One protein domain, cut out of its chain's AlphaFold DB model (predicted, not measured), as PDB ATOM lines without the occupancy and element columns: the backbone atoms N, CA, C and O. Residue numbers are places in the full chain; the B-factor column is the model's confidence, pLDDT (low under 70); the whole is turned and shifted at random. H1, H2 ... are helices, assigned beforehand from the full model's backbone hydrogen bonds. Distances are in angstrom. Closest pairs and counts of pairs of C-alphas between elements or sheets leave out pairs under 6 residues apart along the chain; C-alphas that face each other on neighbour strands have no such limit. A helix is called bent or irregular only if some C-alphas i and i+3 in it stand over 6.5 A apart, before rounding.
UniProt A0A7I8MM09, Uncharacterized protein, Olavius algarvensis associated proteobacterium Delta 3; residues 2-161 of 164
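What this domain is: This is residues 2 to 161 of the 164 residues of an uncharacterized protein of Olavius algarvensis associated proteobacterium Delta 3 (UniProt A0A7I8MM09). You will find a compact body of crossed helices with one long helical arm: H5 runs through the middle, H3 and H4 pack across it, H2 packs on H4 with H1 nearby, and H6 and H7 make a corner with H6 close to H5. Residues 141 to 161, of which 144 to 161 belong to H8, stick out from this body and make the length. The printed part has 160 residues with eight named helices, H1 to H8 in order, and no named strand; the class is all helix. The whole is only just compact, close to loose, with a radius of gyration of the C-alphas of 17.8 A and spans of 62 by 39 by 28 A.

How they stand to each other: Start at H1, residues 2 to 8, which is close to but not clearly touching H4, residues 56 to 70; their closest C-alphas, of Leu 2 and Leu 57, are 6.9 A apart. H2, residues 14 to 17, touches H4, closest at the C-alphas of Pro 14 and Leu 65, 5.6 A. H3, residues 24 to 41, touches H4 with residues 30 to 34 alone, about perpendicular at 84 degrees, closest at the C-alphas of Leu 30 and Leu 58, 6.9 A. H4 is the hub, touching three helices; the third is H5, residues 78 to 100, about perpendicular at 77 degrees, with the C-alphas of Val 62 and Val 85 closest at 6.2 A. H5 touches H3 with its residues 86 to 96 alone, at a steep tilt of 49 degrees, opposite ways; look at the C-alphas of Ala 34 and Ala 89, the closest, 4.7 A apart. H6, residues 116 to 124, and H7, residues 127 to 135, touch only at the corner, closest at the C-alphas of Gln 123 and Ile 130, 6.1 A. H8, residues 144 to 161, touches no helix. Every O i to N i+4 pair is within hydrogen-bond range in H1, H3, H4, H5 and H7, against 10 of 14 in H8 and 2 of 5 in H6, where 5 of 6 O i to N i+3 pairs are; H2 is too short for an i+4 pair.

Where its parts are: Find C-alpha 2, where H1 begins, at (33.948, 19.295, -17.754). H3 is 25.0 A long, H4 20.2 A; H5 runs 32.6 A from C-alpha 78 at (38.323, 21.895, 2.827). H6 is irregular, but only just: C-alphas 121 and 124 are 6.6 A apart. H8 runs 27.2 A to C-alpha 161 at (44.848, 6.139, 39.461).

The domain as a whole: The C-alphas farthest apart, of Arg 4 and Ser 161, are 63.5 A apart. The printed part has no cut; the links H3 to H4 and H5 to H6 are long. Look for pLDDT under 70 at residues 43 to 46, 49 and 140 to 161.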
ATOM      1  N   LEU A   2      34.851  20.022 -18.669       85.06
ATOM      2  CA  LEU A   2      33.948  19.295 -17.754       85.06
ATOM      3  C   LEU A   2      32.767  18.578 -18.430       85.06
ATOM      4  O   LEU A   2      32.548  17.408 -18.167       85.06
ATOM      5  N   ALA A   3      32.044  19.226 -19.352       89.31
ATOM      6  CA  ALA A   3      30.923  18.579 -20.052       89.31
ATOM      7  C   ALA A   3      31.347  17.328 -20.848       89.31
ATOM      8  O   ALA A   3      30.622  16.339 -20.907       89.31
ATOM      9  N   ARG A   4      32.548  17.364 -21.437       93.75
ATOM     10  CA  ARG A   4      33.118  16.228 -22.165       93.75
ATOM     11  C   ARG A   4      33.533  15.119 -21.196       93.75
ATOM     12  O   ARG A   4      33.184  13.971 -21.426       93.75
ATOM     13  N   PHE A   5      34.196  15.481 -20.095       93.50
ATOM     14  CA  PHE A   5      34.572  14.542 -19.033       93.50
ATOM     15  C   PHE A   5      33.353  13.854 -18.415       93.50
ATOM     16  O   PHE A   5      33.346  12.643 -18.225       93.50
ATOM     17  N   ASN A   6      32.276  14.606 -18.190       92.00
ATOM     18  CA  ASN A   6      31.025  14.057 -17.696       92.00
ATOM     19  C   ASN A   6      30.461  12.983 -18.630       92.00
ATOM     20  O   ASN A   6      30.098  11.901 -18.187       92.00
ATOM     21  N   ASN A   7      30.413  13.263 -19.931       93.75
ATOM     22  CA  ASN A   7      29.846  12.326 -20.897       93.75
ATOM     23  C   ASN A   7      30.739  11.103 -21.123       93.75
ATOM     24  O   ASN A   7      30.223  10.000 -21.273       93.75
ATOM     25  N   GLU A   8      32.058  11.290 -21.155       95.62
ATOM     26  CA  GLU A   8      33.016  10.230 -21.485       95.62
ATOM     27  C   GLU A   8      33.456   9.391 -20.280       95.62
ATOM     28  O   GLU A   8      33.920   8.274 -20.484       95.62
ATOM     29  N   VAL A   9      33.321   9.903 -19.051       96.25
ATOM     30  CA  VAL A   9      33.805   9.237 -17.831       96.25
ATOM     31  C   VAL A   9      32.717   9.172 -16.763       96.25
ATOM     32  O   VAL A   9      32.246   8.083 -16.452       96.25
ATOM     33  N   LEU A  10      32.268  10.313 -16.226       94.25
ATOM     34  CA  LEU A  10      31.386  10.319 -15.041       94.25
ATOM     35  C   LEU A  10      30.030   9.641 -15.280       94.25
ATOM     36  O   LEU A  10      29.468   9.050 -14.364       94.25
ATOM     37  N   SER A  11      29.510   9.680 -16.510       94.31
ATOM     38  CA  SER A  11      28.240   9.038 -16.879       94.31
ATOM     39  C   SER A  11      28.245   7.514 -16.696       94.31
ATOM     40  O   SER A  11      27.178   6.909 -16.588       94.31
ATOM     41  N   TYR A  12      29.430   6.900 -16.621       95.94
ATOM     42  CA  TYR A  12      29.621   5.469 -16.392       95.94
ATOM     43  C   TYR A  12      29.768   5.107 -14.902       95.94
ATOM     44  O   TYR A  12      29.964   3.936 -14.571       95.94
ATOM     45  N   GLY A  13      29.633   6.086 -14.004       94.88
ATOM     46  CA  GLY A  13      29.641   5.901 -12.554       94.88
ATOM     47  C   GLY A  13      31.033   5.957 -11.910       94.88
ATOM     48  O   GLY A  13      32.040   6.169 -12.591       94.88
ATOM     49  N   PRO A  14      31.118   5.736 -10.586       95.94
ATOM     50  CA  PRO A  14      32.334   5.970  -9.800       95.94
ATOM     51  C   PRO A  14      33.505   5.073 -10.214       95.94
ATOM     52  O   PRO A  14      34.657   5.491 -10.169       95.94
ATOM     53  N   ALA A  15      33.242   3.851 -10.684       97.62
ATOM     54  CA  ALA A  15      34.307   2.967 -11.158       97.62
ATOM     55  C   ALA A  15      35.053   3.544 -12.373       97.62
ATOM     56  O   ALA A  15      36.220   3.220 -12.578       97.62
ATOM     57  N   ALA A  16      34.410   4.401 -13.172       97.50
ATOM     58  CA  ALA A  16      35.012   4.971 -14.372       97.50
ATOM     59  C   ALA A  16      36.108   5.999 -14.068       97.50
ATOM     60  O   ALA A  16      36.964   6.229 -14.919       97.50
ATOM     61  N   VAL A  17      36.112   6.590 -12.866       97.56
ATOM     62  CA  VAL A  17      37.174   7.516 -12.435       97.56
ATOM     63  C   VAL A  17      38.356   6.812 -11.765       97.56
ATOM     64  O   VAL A  17      39.337   7.473 -11.435       97.56
ATOM     65  N   LEU A  18      38.300   5.488 -11.573       98.19
ATOM     66  CA  LEU A  18      39.453   4.735 -11.081       98.19
ATOM     67  C   LEU A  18      40.617   4.842 -12.087       98.19
ATOM     68  O   LEU A  18      40.387   4.621 -13.280       98.19
ATOM     69  N   PRO A  19      41.860   5.117 -11.642       97.50
ATOM     70  CA  PRO A  19      42.994   5.358 -12.530       97.50
ATOM     71  C   PRO A  19      43.177   4.286 -13.612       97.50
ATOM     72  O   PRO A  19      43.311   4.603 -14.795       97.50
ATOM     73  N   GLN A  20      43.086   3.009 -13.242       96.75
ATOM     74  CA  GLN A  20      43.250   1.879 -14.158       96.75
ATOM     75  C   GLN A  20      42.146   1.758 -15.216       96.75
ATOM     76  O   GLN A  20      42.352   1.109 -16.239       96.75
ATOM     77  N   ASN A  21      40.991   2.389 -14.995       97.88
ATOM     78  CA  ASN A  21      39.858   2.367 -15.920       97.88
ATOM     79  C   ASN A  21      39.858   3.567 -16.878       97.88
ATOM     80  O   ASN A  21      39.143   3.554 -17.881       97.88
ATOM     81  N   LEU A  22      40.675   4.591 -16.613       97.88
ATOM     82  CA  LEU A  22      40.813   5.743 -17.496       97.88
ATOM     83  C   LEU A  22      41.550   5.352 -18.776       97.88
ATOM     84  O   LEU A  22      42.580   4.676 -18.751       97.88
ATOM     85  N   ASN A  23      41.079   5.842 -19.921       96.31
ATOM     86  CA  ASN A  23      41.876   5.780 -21.144       96.31
ATOM     87  C   ASN A  23      43.084   6.734 -21.050       96.31
ATOM     88  O   ASN A  23      43.122   7.617 -20.195       96.31
ATOM     89  N   ASN A  24      44.061   6.588 -21.949       97.00
ATOM     90  CA  ASN A  24      45.286   7.398 -21.904       97.00
ATOM     91  C   ASN A  24      45.018   8.907 -22.017       97.00
ATOM     92  O   ASN A  24      45.744   9.700 -21.437       97.00
ATOM     93  N   VAL A  25      43.967   9.320 -22.736       96.75
ATOM     94  CA  VAL A  25      43.634  10.745 -22.873       96.75
ATOM     95  C   VAL A  25      43.201  11.324 -21.528       96.75
ATOM     96  O   VAL A  25      43.696  12.373 -21.131       96.75
ATOM     97  N   TRP A  26      42.290  10.652 -20.823       97.75
ATOM     98  CA  TRP A  26      41.791  11.137 -19.537       97.75
ATOM     99  C   TRP A  26      42.776  10.932 -18.399       97.75
ATOM    100  O   TRP A  26      42.853  11.802 -17.537       97.75
ATOM    101  N   LEU A  27      43.553   9.845 -18.424       98.12
ATOM    102  CA  LEU A  27      44.641   9.656 -17.475       98.12
ATOM    103  C   LEU A  27      45.645  10.805 -17.581       98.12
ATOM    104  O   LEU A  27      45.917  11.432 -16.571       98.12
ATOM    105  N   ASN A  28      46.103  11.151 -18.788       97.50
ATOM    106  CA  ASN A  28      47.069  12.239 -18.968       97.50
ATOM    107  C   ASN A  28      46.494  13.597 -18.547       97.50
ATOM    108  O   ASN A  28      47.151  14.344 -17.840       97.50
ATOM    109  N   VAL A  29      45.243  13.902 -18.916       97.69
ATOM    110  CA  VAL A  29      44.595  15.158 -18.496       97.69
ATOM    111  C   VAL A  29      44.493  15.252 -16.974       97.69
ATOM    112  O   VAL A  29      44.732  16.316 -16.412       97.69
ATOM    113  N   LEU A  30      44.108  14.166 -16.301       98.12
ATOM    114  CA  LEU A  30      44.009  14.150 -14.843       98.12
ATOM    115  C   LEU A  30      45.391  14.139 -14.181       98.12
ATOM    116  O   LEU A  30      45.535  14.765 -13.137       98.12
ATOM    117  N   GLN A  31      46.392  13.500 -14.792       97.69
ATOM    118  CA  GLN A  31      47.780  13.532 -14.337       97.69
ATOM    119  C   GLN A  31      48.343  14.951 -14.387       97.69
ATOM    120  O   GLN A  31      48.858  15.411 -13.378       97.69
ATOM    121  N   ASP A  32      48.151  15.685 -15.487       97.19
ATOM    122  CA  ASP A  32      48.589  17.083 -15.594       97.19
ATOM    123  C   ASP A  32      47.993  17.932 -14.456       97.19
ATOM    124  O   ASP A  32      48.663  18.779 -13.866       97.19
ATOM    125  N   LYS A  33      46.725  17.681 -14.095       96.94
ATOM    126  CA  LYS A  33      46.068  18.363 -12.968       96.94
ATOM    127  C   LYS A  33      46.570  17.902 -11.613       96.94
ATOM    128  O   LYS A  33      46.655  18.717 -10.697       96.94
ATOM    129  N   ALA A  34      46.881  16.619 -11.475       95.81
ATOM    130  CA  ALA A  34      47.487  16.071 -10.274       95.81
ATOM    131  C   ALA A  34      48.876  16.675 -10.042       95.81
ATOM    132  O   ALA A  34      49.159  17.085  -8.923       95.81
ATOM    133  N   ASP A  35      49.691  16.813 -11.085       93.19
ATOM    134  CA  ASP A  35      51.028  17.405 -11.006       93.19
ATOM    135  C   ASP A  35      50.946  18.891 -10.630       93.19
ATOM    136  O   ASP A  35      51.561  19.309  -9.651       93.19
ATOM    137  N   GLU A  36      50.087  19.674 -11.303       92.81
ATOM    138  CA  GLU A  36      49.814  21.077 -10.938       92.81
ATOM    139  C   GLU A  36      49.364  21.216  -9.468       92.81
ATOM    140  O   GLU A  36      49.770  22.139  -8.749       92.81
ATOM    141  N   PHE A  37      48.514  20.297  -9.000       92.31
ATOM    142  CA  PHE A  37      48.058  20.264  -7.615       92.31
ATOM    143  C   PHE A  37      49.207  19.936  -6.656       92.31
ATOM    144  O   PHE A  37      49.464  20.702  -5.733       92.31
ATOM    145  N   LEU A  38      49.932  18.840  -6.863       89.88
ATOM    146  CA  LEU A  38      51.005  18.424  -5.959       89.88
ATOM    147  C   LEU A  38      52.127  19.475  -5.890       89.88
ATOM    148  O   LEU A  38      52.566  19.821  -4.793       89.88
ATOM    149  N   ASP A  39      52.514  20.066  -7.020       87.19
ATOM    150  CA  ASP A  39      53.560  21.095  -7.076       87.19
ATOM    151  C   ASP A  39      53.156  22.394  -6.364       87.19
ATOM    152  O   ASP A  39      53.990  23.057  -5.744       87.19
ATOM    153  N   SER A  40      51.879  22.779  -6.438       84.25
ATOM    154  CA  SER A  40      51.392  24.018  -5.811       84.25
ATOM    155  C   SER A  40      51.099  23.879  -4.318       84.25
ATOM    156  O   SER A  40      51.105  24.874  -3.592       84.25
ATOM    157  N   GLN A  41      50.813  22.662  -3.855       80.06
ATOM    158  CA  GLN A  41      50.314  22.414  -2.504       80.06
ATOM    159  C   GLN A  41      51.392  21.971  -1.512       80.06
ATOM    160  O   GLN A  41      51.204  22.116  -0.300       80.06
ATOM    161  N   PHE A  42      52.515  21.444  -2.001       75.31
ATOM    162  CA  PHE A  42      53.561  20.875  -1.161       75.31
ATOM    163  C   PHE A  42      54.878  21.651  -1.309       75.31
ATOM    164  O   PHE A  42      55.755  21.321  -2.100       75.31
ATOM    165  N   GLU A  43      55.030  22.690  -0.481       66.50
ATOM    166  CA  GLU A  43      56.297  23.413  -0.310       66.50
ATOM    167  C   GLU A  43      57.316  22.515   0.430       66.50
ATOM    168  O   GLU A  43      57.122  22.161   1.601       66.50
ATOM    169  N   LEU A  44      58.400  22.133  -0.261       64.06
ATOM    170  CA  LEU A  44      59.427  21.188   0.219       64.06
ATOM    171  C   LEU A  44      60.173  21.657   1.480       64.06
ATOM    172  O   LEU A  44      60.741  20.845   2.210       64.06
ATOM    173  N   ASP A  45      60.224  22.963   1.722       61.66
ATOM    174  CA  ASP A  45      60.969  23.580   2.818       61.66
ATOM    175  C   ASP A  45      60.219  23.531   4.158       61.66
ATOM    176  O   ASP A  45      60.846  23.365   5.208       61.66
ATOM    177  N   GLU A  46      58.887  23.621   4.144       63.03
ATOM    178  CA  GLU A  46      58.083  23.696   5.368       63.03
ATOM    179  C   GLU A  46      57.103  22.528   5.581       63.03
ATOM    180  O   GLU A  46      56.513  22.425   6.665       63.03
ATOM    181  N   CYS A  47      56.929  21.634   4.598       71.56
ATOM    182  CA  CYS A  47      55.959  20.528   4.630       71.56
ATOM    183  C   CYS A  47      54.594  20.953   5.216       71.56
ATOM    184  O   CYS A  47      54.026  20.296   6.104       71.56
ATOM    185  N   ARG A  48      54.083  22.106   4.767       70.38
ATOM    186  CA  ARG A  48      52.802  22.672   5.214       70.38
ATOM    187  C   ARG A  48      51.633  21.857   4.683       70.38
ATOM    188  O   ARG A  48      51.783  21.041   3.781       70.38
ATOM    189  N   ARG A  49      50.467  21.973   5.344       68.81
ATOM    190  CA  ARG A  49      49.236  21.332   4.832       68.81
ATOM    191  C   ARG A  49      48.883  21.951   3.485       68.81
ATOM    192  O   ARG A  49      49.110  23.159   3.375       68.81
ATOM    193  N   PRO A  50      48.337  21.154   2.546       72.69
ATOM    194  CA  PRO A  50      47.772  21.708   1.328       72.69
ATOM    195  C   PRO A  50      46.788  22.821   1.716       72.69
ATOM    196  O   PRO A  50      46.048  22.706   2.700       72.69
ATOM    197  N   LYS A  51      46.866  23.946   1.011       72.81
ATOM    198  CA  LYS A  51      46.043  25.140   1.194       72.81
ATOM    199  C   LYS A  51      45.612  25.668  -0.167       72.81
ATOM    200  O   LYS A  51      46.429  25.855  -1.062       72.81
ATOM    201  N   GLY A  52      44.347  26.056  -0.252       79.56
ATOM    202  CA  GLY A  52      43.751  26.594  -1.467       79.56
ATOM    203  C   GLY A  52      42.712  25.634  -2.020       79.56
ATOM    204  O   GLY A  52      42.108  24.877  -1.257       79.56
ATOM    205  N   ASP A  53      42.531  25.698  -3.333       83.56
ATOM    206  CA  ASP A  53      41.493  24.973  -4.049       83.56
ATOM    207  C   ASP A  53      42.126  23.919  -4.964       83.56
ATOM    208  O   ASP A  53      43.157  24.159  -5.595       83.56
ATOM    209  N   ALA A  54      41.496  22.750  -5.048       88.06
ATOM    210  CA  ALA A  54      41.859  21.724  -6.015       88.06
ATOM    211  C   ALA A  54      41.226  22.004  -7.386       88.06
ATOM    212  O   ALA A  54      40.178  22.650  -7.487       88.06
ATOM    213  N   ASP A  55      41.823  21.460  -8.452       94.25
ATOM    214  CA  ASP A  55      41.233  21.543  -9.790       94.25
ATOM    215  C   ASP A  55      39.802  20.947  -9.789       94.25
ATOM    216  O   ASP A  55      39.560  19.902  -9.165       94.25
ATOM    217  N   PRO A  56      38.830  21.574 -10.479       94.19
ATOM    218  CA  PRO A  56      37.455  21.084 -10.521       94.19
ATOM    219  C   PRO A  56      37.300  19.650 -11.044       94.19
ATOM    220  O   PRO A  56      36.379  18.957 -10.615       94.19
ATOM    221  N   LEU A  57      38.160  19.175 -11.951       95.75
ATOM    222  CA  LEU A  57      38.122  17.793 -12.443       95.75
ATOM    223  C   LEU A  57      38.539  16.806 -11.354       95.75
ATOM    224  O   LEU A  57      37.817  15.835 -11.122       95.75
ATOM    225  N   LEU A  58      39.644  17.078 -10.654       96.94
ATOM    226  CA  LEU A  58      40.098  16.248  -9.533       96.94
ATOM    227  C   LEU A  58      39.053  16.230  -8.417       96.94
ATOM    228  O   LEU A  58      38.664  15.166  -7.939       96.94
ATOM    229  N   THR A  59      38.531  17.411  -8.076       95.44
ATOM    230  CA  THR A  59      37.459  17.571  -7.089       95.44
ATOM    231  C   THR A  59      36.231  16.752  -7.477       95.44
ATOM    232  O   THR A  59      35.676  16.043  -6.645       95.44
ATOM    233  N   THR A  60      35.822  16.786  -8.747       94.81
ATOM    234  CA  THR A  60      34.653  16.026  -9.213       94.81
ATOM    235  C   THR A  60      34.870  14.517  -9.092       94.81
ATOM    236  O   THR A  60      33.965  13.817  -8.643       94.81
ATOM    237  N   CYS A  61      36.063  14.012  -9.424       97.31
ATOM    238  CA  CYS A  61      36.394  12.593  -9.256       97.31
ATOM    239  C   CYS A  61      36.333  12.176  -7.784       97.31
ATOM    240  O   CYS A  61      35.706  11.175  -7.448       97.31
ATOM    241  N   VAL A  62      36.943  12.969  -6.900       96.81
ATOM    242  CA  VAL A  62      36.952  12.697  -5.458       96.81
ATOM    243  C   VAL A  62      35.546  12.725  -4.879       96.81
ATOM    244  O   VAL A  62      35.195  11.820  -4.134       96.81
ATOM    245  N   ILE A  63      34.718  13.707  -5.237       94.75
ATOM    246  CA  ILE A  63      33.331  13.772  -4.761       94.75
ATOM    247  C   ILE A  63      32.526  12.556  -5.227       94.75
ATOM    248  O   ILE A  63      31.742  12.023  -4.447       94.75
ATOM    249  N   GLU A  64      32.723  12.087  -6.459       94.75
ATOM    250  CA  GLU A  64      32.044  10.888  -6.964       94.75
ATOM    251  C   GLU A  64      32.463   9.624  -6.191       94.75
ATOM    252  O   GLU A  64      31.615   8.829  -5.784       94.75
ATOM    253  N   LEU A  65      33.759   9.477  -5.904       96.88
ATOM    254  CA  LEU A  65      34.296   8.376  -5.096       96.88
ATOM    255  C   LEU A  65      33.815   8.439  -3.642       96.88
ATOM    256  O   LEU A  65      33.380   7.433  -3.085       96.88
ATOM    257  N   VAL A  66      33.827   9.624  -3.036       95.75
ATOM    258  CA  VAL A  66      33.331   9.856  -1.674       95.75
ATOM    259  C   VAL A  66      31.850   9.531  -1.573       95.75
ATOM    260  O   VAL A  66      31.432   8.860  -0.635       95.75
ATOM    261  N   ARG A  67      31.051   9.933  -2.565       93.81
ATOM    262  CA  ARG A  67      29.624   9.596  -2.600       93.81
ATOM    263  C   ARG A  67      29.377   8.098  -2.659       93.81
ATOM    264  O   ARG A  67      28.403   7.625  -2.076       93.81
ATOM    265  N   TYR A  68      30.235   7.362  -3.357       94.38
ATOM    266  CA  TYR A  68      30.174   5.906  -3.373       94.38
ATOM    267  C   TYR A  68      30.541   5.306  -2.006       94.38
ATOM    268  O   TYR A  68      29.819   4.442  -1.514       94.38
ATOM    269  N   GLN A  69      31.626   5.773  -1.382       93.69
ATOM    270  CA  GLN A  69      32.149   5.215  -0.128       93.69
ATOM    271  C   GLN A  69      31.306   5.569   1.107       93.69
ATOM    272  O   GLN A  69      31.135   4.743   2.001       93.69
ATOM    273  N   GLU A  70      30.793   6.797   1.172       90.25
ATOM    274  CA  GLU A  70      30.199   7.384   2.381       90.25
ATOM    275  C   GLU A  70      28.702   7.724   2.207       90.25
ATOM    276  O   GLU A  70      28.004   7.988   3.187       90.25
ATOM    277  N   GLY A  71      28.175   7.656   0.979       84.31
ATOM    278  CA  GLY A  71      26.772   7.931   0.643       84.31
ATOM    279  C   GLY A  71      26.547   9.281  -0.054       84.31
ATOM    280  O   GLY A  71      27.439  10.102  -0.197       84.31
ATOM    281  N   THR A  72      25.328   9.542  -0.538       72.75
ATOM    282  CA  THR A  72      25.055  10.652  -1.480       72.75
ATOM    283  C   THR A  72      25.225  12.066  -0.898       72.75
ATOM    284  O   THR A  72      25.482  13.007  -1.652       72.75
ATOM    285  N   ILE A  73      25.066  12.238   0.417       73.94
ATOM    286  CA  ILE A  73      25.171  13.536   1.102       73.94
ATOM    287  C   ILE A  73      26.428  13.503   1.965       73.94
ATOM    288  O   ILE A  73      26.404  12.945   3.059       73.94
ATOM    289  N   VAL A  74      27.507  14.104   1.465       76.00
ATOM    290  CA  VAL A  74      28.762  14.254   2.207       76.00
ATOM    291  C   VAL A  74      29.135  15.726   2.248       76.00
ATOM    292  O   VAL A  74      29.269  16.368   1.205       76.00
ATOM    293  N   GLU A  75      29.292  16.253   3.458       81.94
ATOM    294  CA  GLU A  75      29.902  17.556   3.701       81.94
ATOM    295  C   GLU A  75      31.358  17.318   4.099       81.94
ATOM    296  O   GLU A  75      31.637  16.865   5.205       81.94
ATOM    297  N   LEU A  76      32.280  17.592   3.176       87.00
ATOM    298  CA  LEU A  76      33.712  17.577   3.464       87.00
ATOM    299  C   LEU A  76      34.152  18.977   3.877       87.00
ATOM    300  O   LEU A  76      33.826  19.963   3.209       87.00
ATOM    301  N   SER A  77      34.950  19.069   4.937       91.00
ATOM    302  CA  SER A  77      35.756  20.267   5.160       91.00
ATOM    303  C   SER A  77      36.791  20.429   4.039       91.00
ATOM    304  O   SER A  77      37.148  19.470   3.353       91.00
ATOM    305  N   ASN A  78      37.309  21.649   3.856       89.06
ATOM    306  CA  ASN A  78      38.323  21.895   2.827       89.06
ATOM    307  C   ASN A  78      39.584  21.042   3.043       89.06
ATOM    308  O   ASN A  78      40.122  20.491   2.091       89.06
ATOM    309  N   ASP A  79      40.019  20.883   4.297       88.75
ATOM    310  CA  ASP A  79      41.173  20.047   4.644       88.75
ATOM    311  C   ASP A  79      40.932  18.575   4.250       88.75
ATOM    312  O   ASP A  79      41.800  17.955   3.640       88.75
ATOM    313  N   GLU A  80      39.743  18.026   4.529       90.75
ATOM    314  CA  GLU A  80      39.394  16.643   4.158       90.75
ATOM    315  C   GLU A  80      39.314  16.450   2.643       90.75
ATOM    316  O   GLU A  80      39.755  15.423   2.123       90.75
ATOM    317  N   LEU A  81      38.771  17.435   1.923       93.12
ATOM    318  CA  LEU A  81      38.735  17.406   0.466       93.12
ATOM    319  C   LEU A  81      40.153  17.389  -0.112       93.12
ATOM    320  O   LEU A  81      40.451  16.547  -0.955       93.12
ATOM    321  N   LEU A  82      41.033  18.278   0.353       92.56
ATOM    322  CA  LEU A  82      42.414  18.359  -0.125       92.56
ATOM    323  C   LEU A  82      43.217  17.093   0.203       92.56
ATOM    324  O   LEU A  82      43.998  16.635  -0.633       92.56
ATOM    325  N   ASP A  83      42.997  16.481   1.369       90.88
ATOM    326  CA  ASP A  83      43.618  15.200   1.726       90.88
ATOM    327  C   ASP A  83      43.160  14.075   0.777       90.88
ATOM    328  O   ASP A  83      43.983  13.309   0.267       90.88
ATOM    329  N   LYS A  84      41.860  13.997   0.463       94.75
ATOM    330  CA  LYS A  84      41.328  13.002  -0.486       94.75
ATOM    331  C   LYS A  84      41.770  13.272  -1.931       94.75
ATOM    332  O   LYS A  84      42.067  12.325  -2.658       94.75
ATOM    333  N   VAL A  85      41.887  14.537  -2.343       96.31
ATOM    334  CA  VAL A  85      42.481  14.919  -3.640       96.31
ATOM    335  C   VAL A  85      43.948  14.521  -3.705       96.31
ATOM    336  O   VAL A  85      44.377  14.000  -4.730       96.31
ATOM    337  N   THR A  86      44.701  14.674  -2.615       94.44
ATOM    338  CA  THR A  86      46.097  14.222  -2.542       94.44
ATOM    339  C   THR A  86      46.201  12.714  -2.778       94.44
ATOM    340  O   THR A  86      47.008  12.275  -3.593       94.44
ATOM    341  N   LEU A  87      45.354  11.911  -2.127       94.56
ATOM    342  CA  LEU A  87      45.319  10.454  -2.321       94.56
ATOM    343  C   LEU A  87      44.961  10.057  -3.757       94.56
ATOM    344  O   LEU A  87      45.583   9.161  -4.337       94.56
ATOM    345  N   PHE A  88      43.995  10.753  -4.353       97.44
ATOM    346  CA  PHE A  88      43.614  10.529  -5.741       97.44
ATOM    347  C   PHE A  88      44.737  10.915  -6.716       97.44
ATOM    348  O   PHE A  88      45.052  10.139  -7.616       97.44
ATOM    349  N   ALA A  89      45.398  12.055  -6.497       96.31
ATOM    350  CA  ALA A  89      46.547  12.511  -7.279       96.31
ATOM    351  C   ALA A  89      47.707  11.505  -7.228       96.31
ATOM    352  O   ALA A  89      48.215  11.097  -8.269       96.31
ATOM    353  N   VAL A  90      48.061  11.018  -6.035       94.19
ATOM    354  CA  VAL A  90      49.079   9.966  -5.866       94.19
ATOM    355  C   VAL A  90      48.686   8.691  -6.619       94.19
ATOM    356  O   VAL A  90      49.526   8.085  -7.283       94.19
ATOM    357  N   SER A  91      47.411   8.301  -6.573       95.56
ATOM    358  CA  SER A  91      46.913   7.119  -7.289       95.56
ATOM    359  C   SER A  91      46.997   7.268  -8.814       95.56
ATOM    360  O   SER A  91      47.311   6.294  -9.501       95.56
ATOM    361  N   LEU A  92      46.759   8.471  -9.352       96.75
ATOM    362  CA  LEU A  92      46.969   8.777 -10.773       96.75
ATOM    363  C   LEU A  92      48.448   8.633 -11.146       96.75
ATOM    364  O   LEU A  92      48.760   7.899 -12.082       96.75
ATOM    365  N   THR A  93      49.353   9.224 -10.356       93.50
ATOM    366  CA  THR A  93      50.804   9.132 -10.583       93.50
ATOM    367  C   THR A  93      51.282   7.682 -10.602       93.50
ATOM    368  O   THR A  93      52.085   7.300 -11.452       93.50
ATOM    369  N   MET A  94      50.765   6.847  -9.700       91.94
ATOM    370  CA  MET A  94      51.098   5.421  -9.655       91.94
ATOM    371  C   MET A  94      50.627   4.668 -10.901       91.94
ATOM    372  O   MET A  94      51.374   3.852 -11.436       91.94
ATOM    373  N   GLU A  95      49.414   4.937 -11.384       94.94
ATOM    374  CA  GLU A  95      48.898   4.316 -12.608       94.94
ATOM    375  C   GLU A  95      49.662   4.776 -13.852       94.94
ATOM    376  O   GLU A  95      49.985   3.953 -14.710       94.94
ATOM    377  N   THR A  96      49.992   6.065 -13.943       94.44
ATOM    378  CA  THR A  96      50.830   6.611 -15.017       94.44
ATOM    379  C   THR A  96      52.187   5.909 -15.027       94.44
ATOM    380  O   THR A  96      52.580   5.334 -16.044       94.44
ATOM    381  N   ALA A  97      52.850   5.816 -13.868       90.50
ATOM    382  CA  ALA A  97      54.110   5.090 -13.730       90.50
ATOM    383  C   ALA A  97      53.976   3.607 -14.117       90.50
ATOM    384  O   ALA A  97      54.853   3.077 -14.799       90.50
ATOM    385  N   ARG A  98      52.879   2.938 -13.741       91.06
ATOM    386  CA  ARG A  98      52.604   1.538 -14.106       91.06
ATOM    387  C   ARG A  98      52.424   1.343 -15.614       91.06
ATOM    388  O   ARG A  98      52.810   0.302 -16.140       91.06
ATOM    389  N   ARG A  99      51.834   2.309 -16.330       93.06
ATOM    390  CA  ARG A  99      51.666   2.241 -17.799       93.06
ATOM    391  C   ARG A  99      52.949   2.537 -18.562       93.06
ATOM    392  O   ARG A  99      53.141   1.994 -19.648       93.06
ATOM    393  N   GLU A 100      53.794   3.406 -18.024       90.75
ATOM    394  CA  GLU A 100      54.997   3.892 -18.706       90.75
ATOM    395  C   GLU A 100      56.266   3.119 -18.333       90.75
ATOM    396  O   GLU A 100      57.267   3.177 -19.049       90.75
ATOM    397  N   SER A 101      56.245   2.379 -17.225       82.88
ATOM    398  CA  SER A 101      57.414   1.688 -16.687       82.88
ATOM    399  C   SER A 101      57.057   0.322 -16.092       82.88
ATOM    400  O   SER A 101      55.892  -0.019 -15.928       82.88
ATOM    401  N   ASN A 102      58.066  -0.463 -15.700       75.50
ATOM    402  CA  ASN A 102      57.867  -1.705 -14.935       75.50
ATOM    403  C   ASN A 102      57.567  -1.429 -13.443       75.50
ATOM    404  O   ASN A 102      58.098  -2.106 -12.554       75.50
ATOM    405  N   PHE A 103      56.765  -0.402 -13.153       78.62
ATOM    406  CA  PHE A 103      56.272  -0.096 -11.815       78.62
ATOM    407  C   PHE A 103      55.016  -0.923 -11.547       78.62
ATOM    408  O   PHE A 103      53.895  -0.453 -11.704       78.62
ATOM    409  N   ASP A 104      55.221  -2.193 -11.213       81.25
ATOM    410  CA  ASP A 104      54.125  -3.112 -10.926       81.25
ATOM    411  C   ASP A 104      53.580  -2.862  -9.516       81.25
ATOM    412  O   ASP A 104      54.279  -3.087  -8.525       81.25
ATOM    413  N   VAL A 105      52.366  -2.321  -9.450       81.62
ATOM    414  CA  VAL A 105      51.603  -2.095  -8.223       81.62
ATOM    415  C   VAL A 105      50.145  -2.424  -8.516       81.62
ATOM    416  O   VAL A 105      49.605  -1.997  -9.540       81.62
ATOM    417  N   ASP A 106      49.503  -3.141  -7.597       87.88
ATOM    418  CA  ASP A 106      48.096  -3.518  -7.725       87.88
ATOM    419  C   ASP A 106      47.200  -2.287  -7.926       87.88
ATOM    420  O   ASP A 106      47.354  -1.298  -7.219       87.88
ATOM    421  N   PRO A 107      46.234  -2.284  -8.851       91.62
ATOM    422  CA  PRO A 107      45.362  -1.129  -9.041       91.62
ATOM    423  C   PRO A 107      44.461  -0.880  -7.812       91.62
ATOM    424  O   PRO A 107      44.101  -1.823  -7.102       91.62
ATOM    425  N   PRO A 108      44.063   0.375  -7.535       95.06
ATOM    426  CA  PRO A 108      43.139   0.666  -6.445       95.06
ATOM    427  C   PRO A 108      41.713   0.184  -6.761       95.06
ATOM    428  O   PRO A 108      41.300   0.074  -7.914       95.06
ATOM    429  N   SER A 109      40.934  -0.065  -5.717       96.19
ATOM    430  CA  SER A 109      39.501  -0.376  -5.772       96.19
ATOM    431  C   SER A 109      38.670   0.845  -5.371       96.19
ATOM    432  O   SER A 109      39.209   1.827  -4.855       96.19
ATOM    433  N   LEU A 110      37.351   0.784  -5.564       97.00
ATOM    434  CA  LEU A 110      36.459   1.841  -5.080       97.00
ATOM    435  C   LEU A 110      36.499   1.970  -3.557       97.00
ATOM    436  O   LEU A 110      36.273   3.049  -3.022       97.00
ATOM    437  N   GLU A 111      36.797   0.881  -2.861       95.31
ATOM    438  CA  GLU A 111      36.793   0.807  -1.410       95.31
ATOM    439  C   GLU A 111      38.042   1.463  -0.809       95.31
ATOM    440  O   GLU A 111      37.938   2.089   0.238       95.31
ATOM    441  N   ASN A 112      39.197   1.395  -1.481       94.31
ATOM    442  CA  ASN A 112      40.484   1.788  -0.886       94.31
ATOM    443  C   ASN A 112      41.233   2.934  -1.592       94.31
ATOM    444  O   ASN A 112      42.265   3.370  -1.087       94.31
ATOM    445  N   ILE A 113      40.751   3.446  -2.732       96.06
ATOM    446  CA  ILE A 113      41.448   4.504  -3.492       96.06
ATOM    447  C   ILE A 113      41.676   5.797  -2.687       96.06
ATOM    448  O   ILE A 113      42.653   6.504  -2.915       96.06
ATOM    449  N   LEU A 114      40.796   6.100  -1.729       95.31
ATOM    450  CA  LEU A 114      40.897   7.276  -0.857       95.31
ATOM    451  C   LEU A 114      41.427   6.938   0.547       95.31
ATOM    452  O   LEU A 114      41.121   7.650   1.505       95.31
ATOM    453  N   GLU A 115      42.231   5.879   0.685       91.19
ATOM    454  CA  GLU A 115      42.848   5.492   1.957       91.19
ATOM    455  C   GLU A 115      44.382   5.572   1.928       91.19
ATOM    456  O   GLU A 115      45.045   5.076   1.021       91.19
ATOM    457  N   TRP A 116      44.981   6.129   2.987       85.62
ATOM    458  CA  TRP A 116      46.444   6.169   3.127       85.62
ATOM    459  C   TRP A 116      47.079   4.785   3.306       85.62
ATOM    460  O   TRP A 116      48.222   4.600   2.895       85.62
ATOM    461  N   SER A 117      46.361   3.825   3.904       86.06
ATOM    462  CA  SER A 117      46.781   2.416   4.031       86.06
ATOM    463  C   SER A 117      47.269   1.874   2.691       86.06
ATOM    464  O   SER A 117      48.379   1.361   2.606       86.06
ATOM    465  N   ARG A 118      46.506   2.135   1.627       85.81
ATOM    466  CA  ARG A 118      46.824   1.713   0.266       85.81
ATOM    467  C   ARG A 118      48.158   2.267  -0.228       85.81
ATOM    468  O   ARG A 118      48.893   1.547  -0.897       85.81
ATOM    469  N   VAL A 119      48.482   3.521   0.083       86.12
ATOM    470  CA  VAL A 119      49.784   4.111  -0.273       86.12
ATOM    471  C   VAL A 119      50.908   3.401   0.484       86.12
ATOM    472  O   VAL A 119      51.939   3.094  -0.106       86.12
ATOM    473  N   TYR A 120      50.702   3.085   1.766       82.31
ATOM    474  CA  TYR A 120      51.691   2.372   2.579       82.31
ATOM    475  C   TYR A 120      51.869   0.900   2.192       82.31
ATOM    476  O   TYR A 120      52.972   0.388   2.358       82.31
ATOM    477  N   ASP A 121      50.858   0.233   1.635       82.88
ATOM    478  CA  ASP A 121      50.980  -1.162   1.175       82.88
ATOM    479  C   ASP A 121      52.074  -1.315   0.104       82.88
ATOM    480  O   ASP A 121      52.753  -2.336   0.027       82.88
ATOM    481  N   VAL A 122      52.334  -0.247  -0.657       78.75
ATOM    482  CA  VAL A 122      53.391  -0.187  -1.678       78.75
ATOM    483  C   VAL A 122      54.794  -0.152  -1.063       78.75
ATOM    484  O   VAL A 122      55.775  -0.450  -1.741       78.75
ATOM    485  N   GLN A 123      54.928   0.185   0.224       75.81
ATOM    486  CA  GLN A 123      56.223   0.347   0.889       75.81
ATOM    487  C   GLN A 123      57.071  -0.925   0.867       75.81
ATOM    488  O   GLN A 123      58.295  -0.833   0.776       75.81
ATOM    489  N   SER A 124      56.443  -2.097   0.999       72.31
ATOM    490  CA  SER A 124      57.163  -3.373   1.020       72.31
ATOM    491  C   SER A 124      57.799  -3.706  -0.328       72.31
ATOM    492  O   SER A 124      58.903  -4.248  -0.346       72.31
ATOM    493  N   ASP A 125      57.153  -3.317  -1.426       76.94
ATOM    494  CA  ASP A 125      57.605  -3.640  -2.780       76.94
ATOM    495  C   ASP A 125      58.440  -2.515  -3.407       76.94
ATOM    496  O   ASP A 125      59.327  -2.780  -4.219       76.94
ATOM    497  N   ARG A 126      58.167  -1.254  -3.034       79.38
ATOM    498  CA  ARG A 126      58.760  -0.033  -3.611       79.38
ATOM    499  C   ARG A 126      59.054   1.025  -2.538       79.38
ATOM    500  O   ARG A 126      58.419   2.086  -2.510       79.38
ATOM    501  N   PRO A 127      60.021   0.790  -1.637       82.12
ATOM    502  CA  PRO A 127      60.376   1.756  -0.599       82.12
ATOM    503  C   PRO A 127      60.850   3.103  -1.171       82.12
ATOM    504  O   PRO A 127      60.615   4.144  -0.558       82.12
ATOM    505  N   GLU A 128      61.451   3.112  -2.364       83.62
ATOM    506  CA  GLU A 128      61.880   4.327  -3.061       83.62
ATOM    507  C   GLU A 128      60.717   5.275  -3.380       83.62
ATOM    508  O   GLU A 128      60.895   6.493  -3.362       83.62
ATOM    509  N   PHE A 129      59.521   4.735  -3.624       83.38
ATOM    510  CA  PHE A 129      58.326   5.531  -3.887       83.38
ATOM    511  C   PHE A 129      57.880   6.278  -2.627       83.38
ATOM    512  O   PHE A 129      57.630   7.481  -2.665       83.38
ATOM    513  N   ILE A 130      57.873   5.590  -1.484       83.81
ATOM    514  CA  ILE A 130      57.555   6.193  -0.184       83.81
ATOM    515  C   ILE A 130      58.574   7.272   0.177       83.81
ATOM    516  O   ILE A 130      58.184   8.361   0.594       83.81
ATOM    517  N   ASP A 131      59.862   7.013  -0.049       83.62
ATOM    518  CA  ASP A 131      60.920   7.998   0.174       83.62
ATOM    519  C   ASP A 131      60.719   9.265  -0.672       83.62
ATOM    520  O   ASP A 131      60.992  10.371  -0.198       83.62
ATOM    521  N   VAL A 132      60.252   9.131  -1.919       85.44
ATOM    522  CA  VAL A 132      59.919  10.277  -2.780       85.44
ATOM    523  C   VAL A 132      58.732  11.046  -2.215       85.44
ATOM    524  O   VAL A 132      58.834  12.261  -2.058       85.44
ATOM    525  N   LEU A 133      57.645  10.367  -1.845       86.38
ATOM    526  CA  LEU A 133      56.462  11.023  -1.279       86.38
ATOM    527  C   LEU A 133      56.762  11.732   0.048       86.38
ATOM    528  O   LEU A 133      56.209  12.796   0.318       86.38
ATOM    529  N   GLU A 134      57.640  11.172   0.879       85.06
ATOM    530  CA  GLU A 134      58.088  11.819   2.114       85.06
ATOM    531  C   GLU A 134      58.955  13.050   1.843       85.06
ATOM    532  O   GLU A 134      58.760  14.090   2.473       85.06
ATOM    533  N   LYS A 135      59.903  12.954   0.898       82.44
ATOM    534  CA  LYS A 135      60.732  14.097   0.477       82.44
ATOM    535  C   LYS A 135      59.889  15.201  -0.150       82.44
ATOM    536  O   LYS A 135      60.204  16.366   0.050       82.44
ATOM    537  N   ALA A 136      58.822  14.828  -0.852       81.88
ATOM    538  CA  ALA A 136      57.836  15.732  -1.424       81.88
ATOM    539  C   ALA A 136      56.828  16.268  -0.393       81.88
ATOM    540  O   ALA A 136      55.888  16.954  -0.767       81.88
ATOM    541  N   CYS A 137      56.972  15.946   0.900       83.06
ATOM    542  CA  CYS A 137      56.047  16.335   1.968       83.06
ATOM    543  C   CYS A 137      54.591  15.838   1.809       83.06
ATOM    544  O   CYS A 137      53.731  16.234   2.605       83.06
ATOM    545  N   ILE A 138      54.324  14.956   0.839       82.94
ATOM    546  CA  ILE A 138      53.019  14.331   0.578       82.94
ATOM    547  C   ILE A 138      52.710  13.333   1.692       82.94
ATOM    548  O   ILE A 138      51.693  13.438   2.379       82.94
ATOM    549  N   LEU A 139      53.634  12.396   1.932       78.12
ATOM    550  CA  LEU A 139      53.576  11.515   3.092       78.12
ATOM    551  C   LEU A 139      54.253  12.181   4.277       78.12
ATOM    552  O   LEU A 139      55.437  12.515   4.265       78.12
ATOM    553  N   ARG A 140      53.503  12.326   5.363       67.19
ATOM    554  CA  ARG A 140      54.053  12.856   6.603       67.19
ATOM    555  C   ARG A 140      54.403  11.727   7.531       67.19
ATOM    556  O   ARG A 140      53.521  11.120   8.136       67.19
ATOM    557  N   LYS A 141      55.702  11.548   7.768       57.47
ATOM    558  CA  LYS A 141      56.140  10.826   8.958       57.47
ATOM    559  C   LYS A 141      55.479  11.473  10.178       57.47
ATOM    560  O   LYS A 141      55.611  12.687  10.382       57.47
ATOM    561  N   PRO A 142      54.776  10.697  11.012       49.59
ATOM    562  CA  PRO A 142      54.207  11.227  12.231       49.59
ATOM    563  C   PRO A 142      55.354  11.833  13.068       49.59
ATOM    564  O   PRO A 142      56.232  11.089  13.502       49.59
ATOM    565  N   LYS A 143      55.403  13.169  13.264       44.72
ATOM    566  CA  LYS A 143      56.499  13.859  13.991       44.72
ATOM    567  C   LYS A 143      56.866  13.070  15.255       44.72
ATOM    568  O   LYS A 143      56.043  12.988  16.152       44.72
ATOM    569  N   GLN A 144      58.077  12.524  15.395       50.28
ATOM    570  CA  GLN A 144      58.457  11.675  16.548       50.28
ATOM    571  C   GLN A 144      58.065  12.257  17.930       50.28
ATOM    572  O   GLN A 144      57.803  11.513  18.878       50.28
ATOM    573  N   ASN A 145      57.953  13.585  18.033       48.22
ATOM    574  CA  ASN A 145      57.466  14.291  19.214       48.22
ATOM    575  C   ASN A 145      55.983  14.053  19.555       48.22
ATOM    576  O   ASN A 145      55.662  14.040  20.738       48.22
ATOM    577  N   TRP A 146      55.074  13.816  18.600       54.22
ATOM    578  CA  TRP A 146      53.678  13.503  18.939       54.22
ATOM    579  C   TRP A 146      53.565  12.117  19.593       54.22
ATOM    580  O   TRP A 146      52.850  12.008  20.579       54.22
ATOM    581  N   ILE A 147      54.317  11.096  19.142       62.50
ATOM    582  CA  ILE A 147      54.327   9.757  19.776       62.50
ATOM    583  C   ILE A 147      54.887   9.851  21.196       62.50
ATOM    584  O   ILE A 147      54.322   9.271  22.125       62.50
ATOM    585  N   LYS A 148      55.974  10.611  21.388       56.47
ATOM    586  CA  LYS A 148      56.529  10.883  22.723       56.47
ATOM    587  C   LYS A 148      55.510  11.599  23.619       56.47
ATOM    588  O   LYS A 148      55.301  11.169  24.750       56.47
ATOM    589  N   ASN A 149      54.827  12.618  23.099       58.66
ATOM    590  CA  ASN A 149      53.807  13.369  23.835       58.66
ATOM    591  C   ASN A 149      52.561  12.524  24.139       58.66
ATOM    592  O   ASN A 149      51.990  12.648  25.219       58.66
ATOM    593  N   LEU A 150      52.147  11.636  23.232       66.44
ATOM    594  CA  LEU A 150      51.026  10.730  23.464       66.44
ATOM    595  C   LEU A 150      51.368   9.721  24.561       66.44
ATOM    596  O   LEU A 150      50.605   9.572  25.512       66.44
ATOM    597  N   ARG A 151      52.548   9.089  24.473       63.50
ATOM    598  CA  ARG A 151      53.043   8.172  25.509       63.50
ATOM    599  C   ARG A 151      53.072   8.854  26.873       63.50
ATOM    600  O   ARG A 151      52.518   8.293  27.807       63.50
ATOM    601  N   ALA A 152      53.593  10.080  26.956       65.06
ATOM    602  CA  ALA A 152      53.622  10.859  28.194       65.06
ATOM    603  C   ALA A 152      52.219  11.114  28.784       65.06
ATOM    604  O   ALA A 152      52.032  11.014  29.998       65.06
ATOM    605  N   ARG A 153      51.209  11.387  27.943       67.31
ATOM    606  CA  ARG A 153      49.814  11.603  28.381       67.31
ATOM    607  C   ARG A 153      49.145  10.331  28.903       67.31
ATOM    608  O   ARG A 153      48.336  10.418  29.822       67.31
ATOM    609  N   PHE A 154      49.472   9.165  28.350       68.00
ATOM    610  CA  PHE A 154      48.946   7.887  28.840       68.00
ATOM    611  C   PHE A 154      49.693   7.385  30.081       68.00
ATOM    612  O   PHE A 154      49.057   6.894  31.011       68.00
ATOM    613  N   THR A 155      51.012   7.573  30.159       61.97
ATOM    614  CA  THR A 155      51.791   7.212  31.354       61.97
ATOM    615  C   THR A 155      51.499   8.128  32.542       61.97
ATOM    616  O   THR A 155      51.490   7.645  33.668       61.97
ATOM    617  N   GLY A 156      51.186   9.411  32.314       52.91
ATOM    618  CA  GLY A 156      50.783  10.344  33.378       52.91
ATOM    619  C   GLY A 156      49.420  10.023  34.010       52.91
ATOM    620  O   GLY A 156      49.234  10.215  35.205       52.91
ATOM    621  N   LYS A 157      48.480   9.446  33.246       51.38
ATOM    622  CA  LYS A 157      47.160   9.032  33.766       51.38
ATOM    623  C   LYS A 157      47.189   7.724  34.572       51.38
ATOM    624  O   LYS A 157      46.310   7.482  35.397       51.38
ATOM    625  N   LEU A 158      48.204   6.880  34.366       48.50
ATOM    626  CA  LEU A 158      48.393   5.637  35.128       48.50
ATOM    627  C   LEU A 158      49.040   5.867  36.505       48.50
ATOM    628  O   LEU A 158      48.919   5.010  37.378       48.50
ATOM    629  N   SER A 159      49.695   7.013  36.727       50.28
ATOM    630  CA  SER A 159      50.225   7.394  38.044       50.28
ATOM    631  C   SER A 159      49.195   8.063  38.960       50.28
ATOM    632  O   SER A 159      49.357   8.008  40.174       50.28
ATOM    633  N   GLU A 160      48.120   8.643  38.415       46.91
ATOM    634  CA  GLU A 160      47.066   9.311  39.204       46.91
ATOM    635  C   GLU A 160      45.939   8.365  39.655       46.91
ATOM    636  O   GLU A 160      45.150   8.712  40.525       46.91
ATOM    637  N   SER A 161      45.878   7.140  39.126       46.72
ATOM    638  CA  SER A 161      44.848   6.139  39.461       46.72
ATOM    639  C   SER A 161      45.261   5.143  40.558       46.72
ATOM    640  O   SER A 161      44.527   4.198  40.836       46.72
TER     641      SER A 161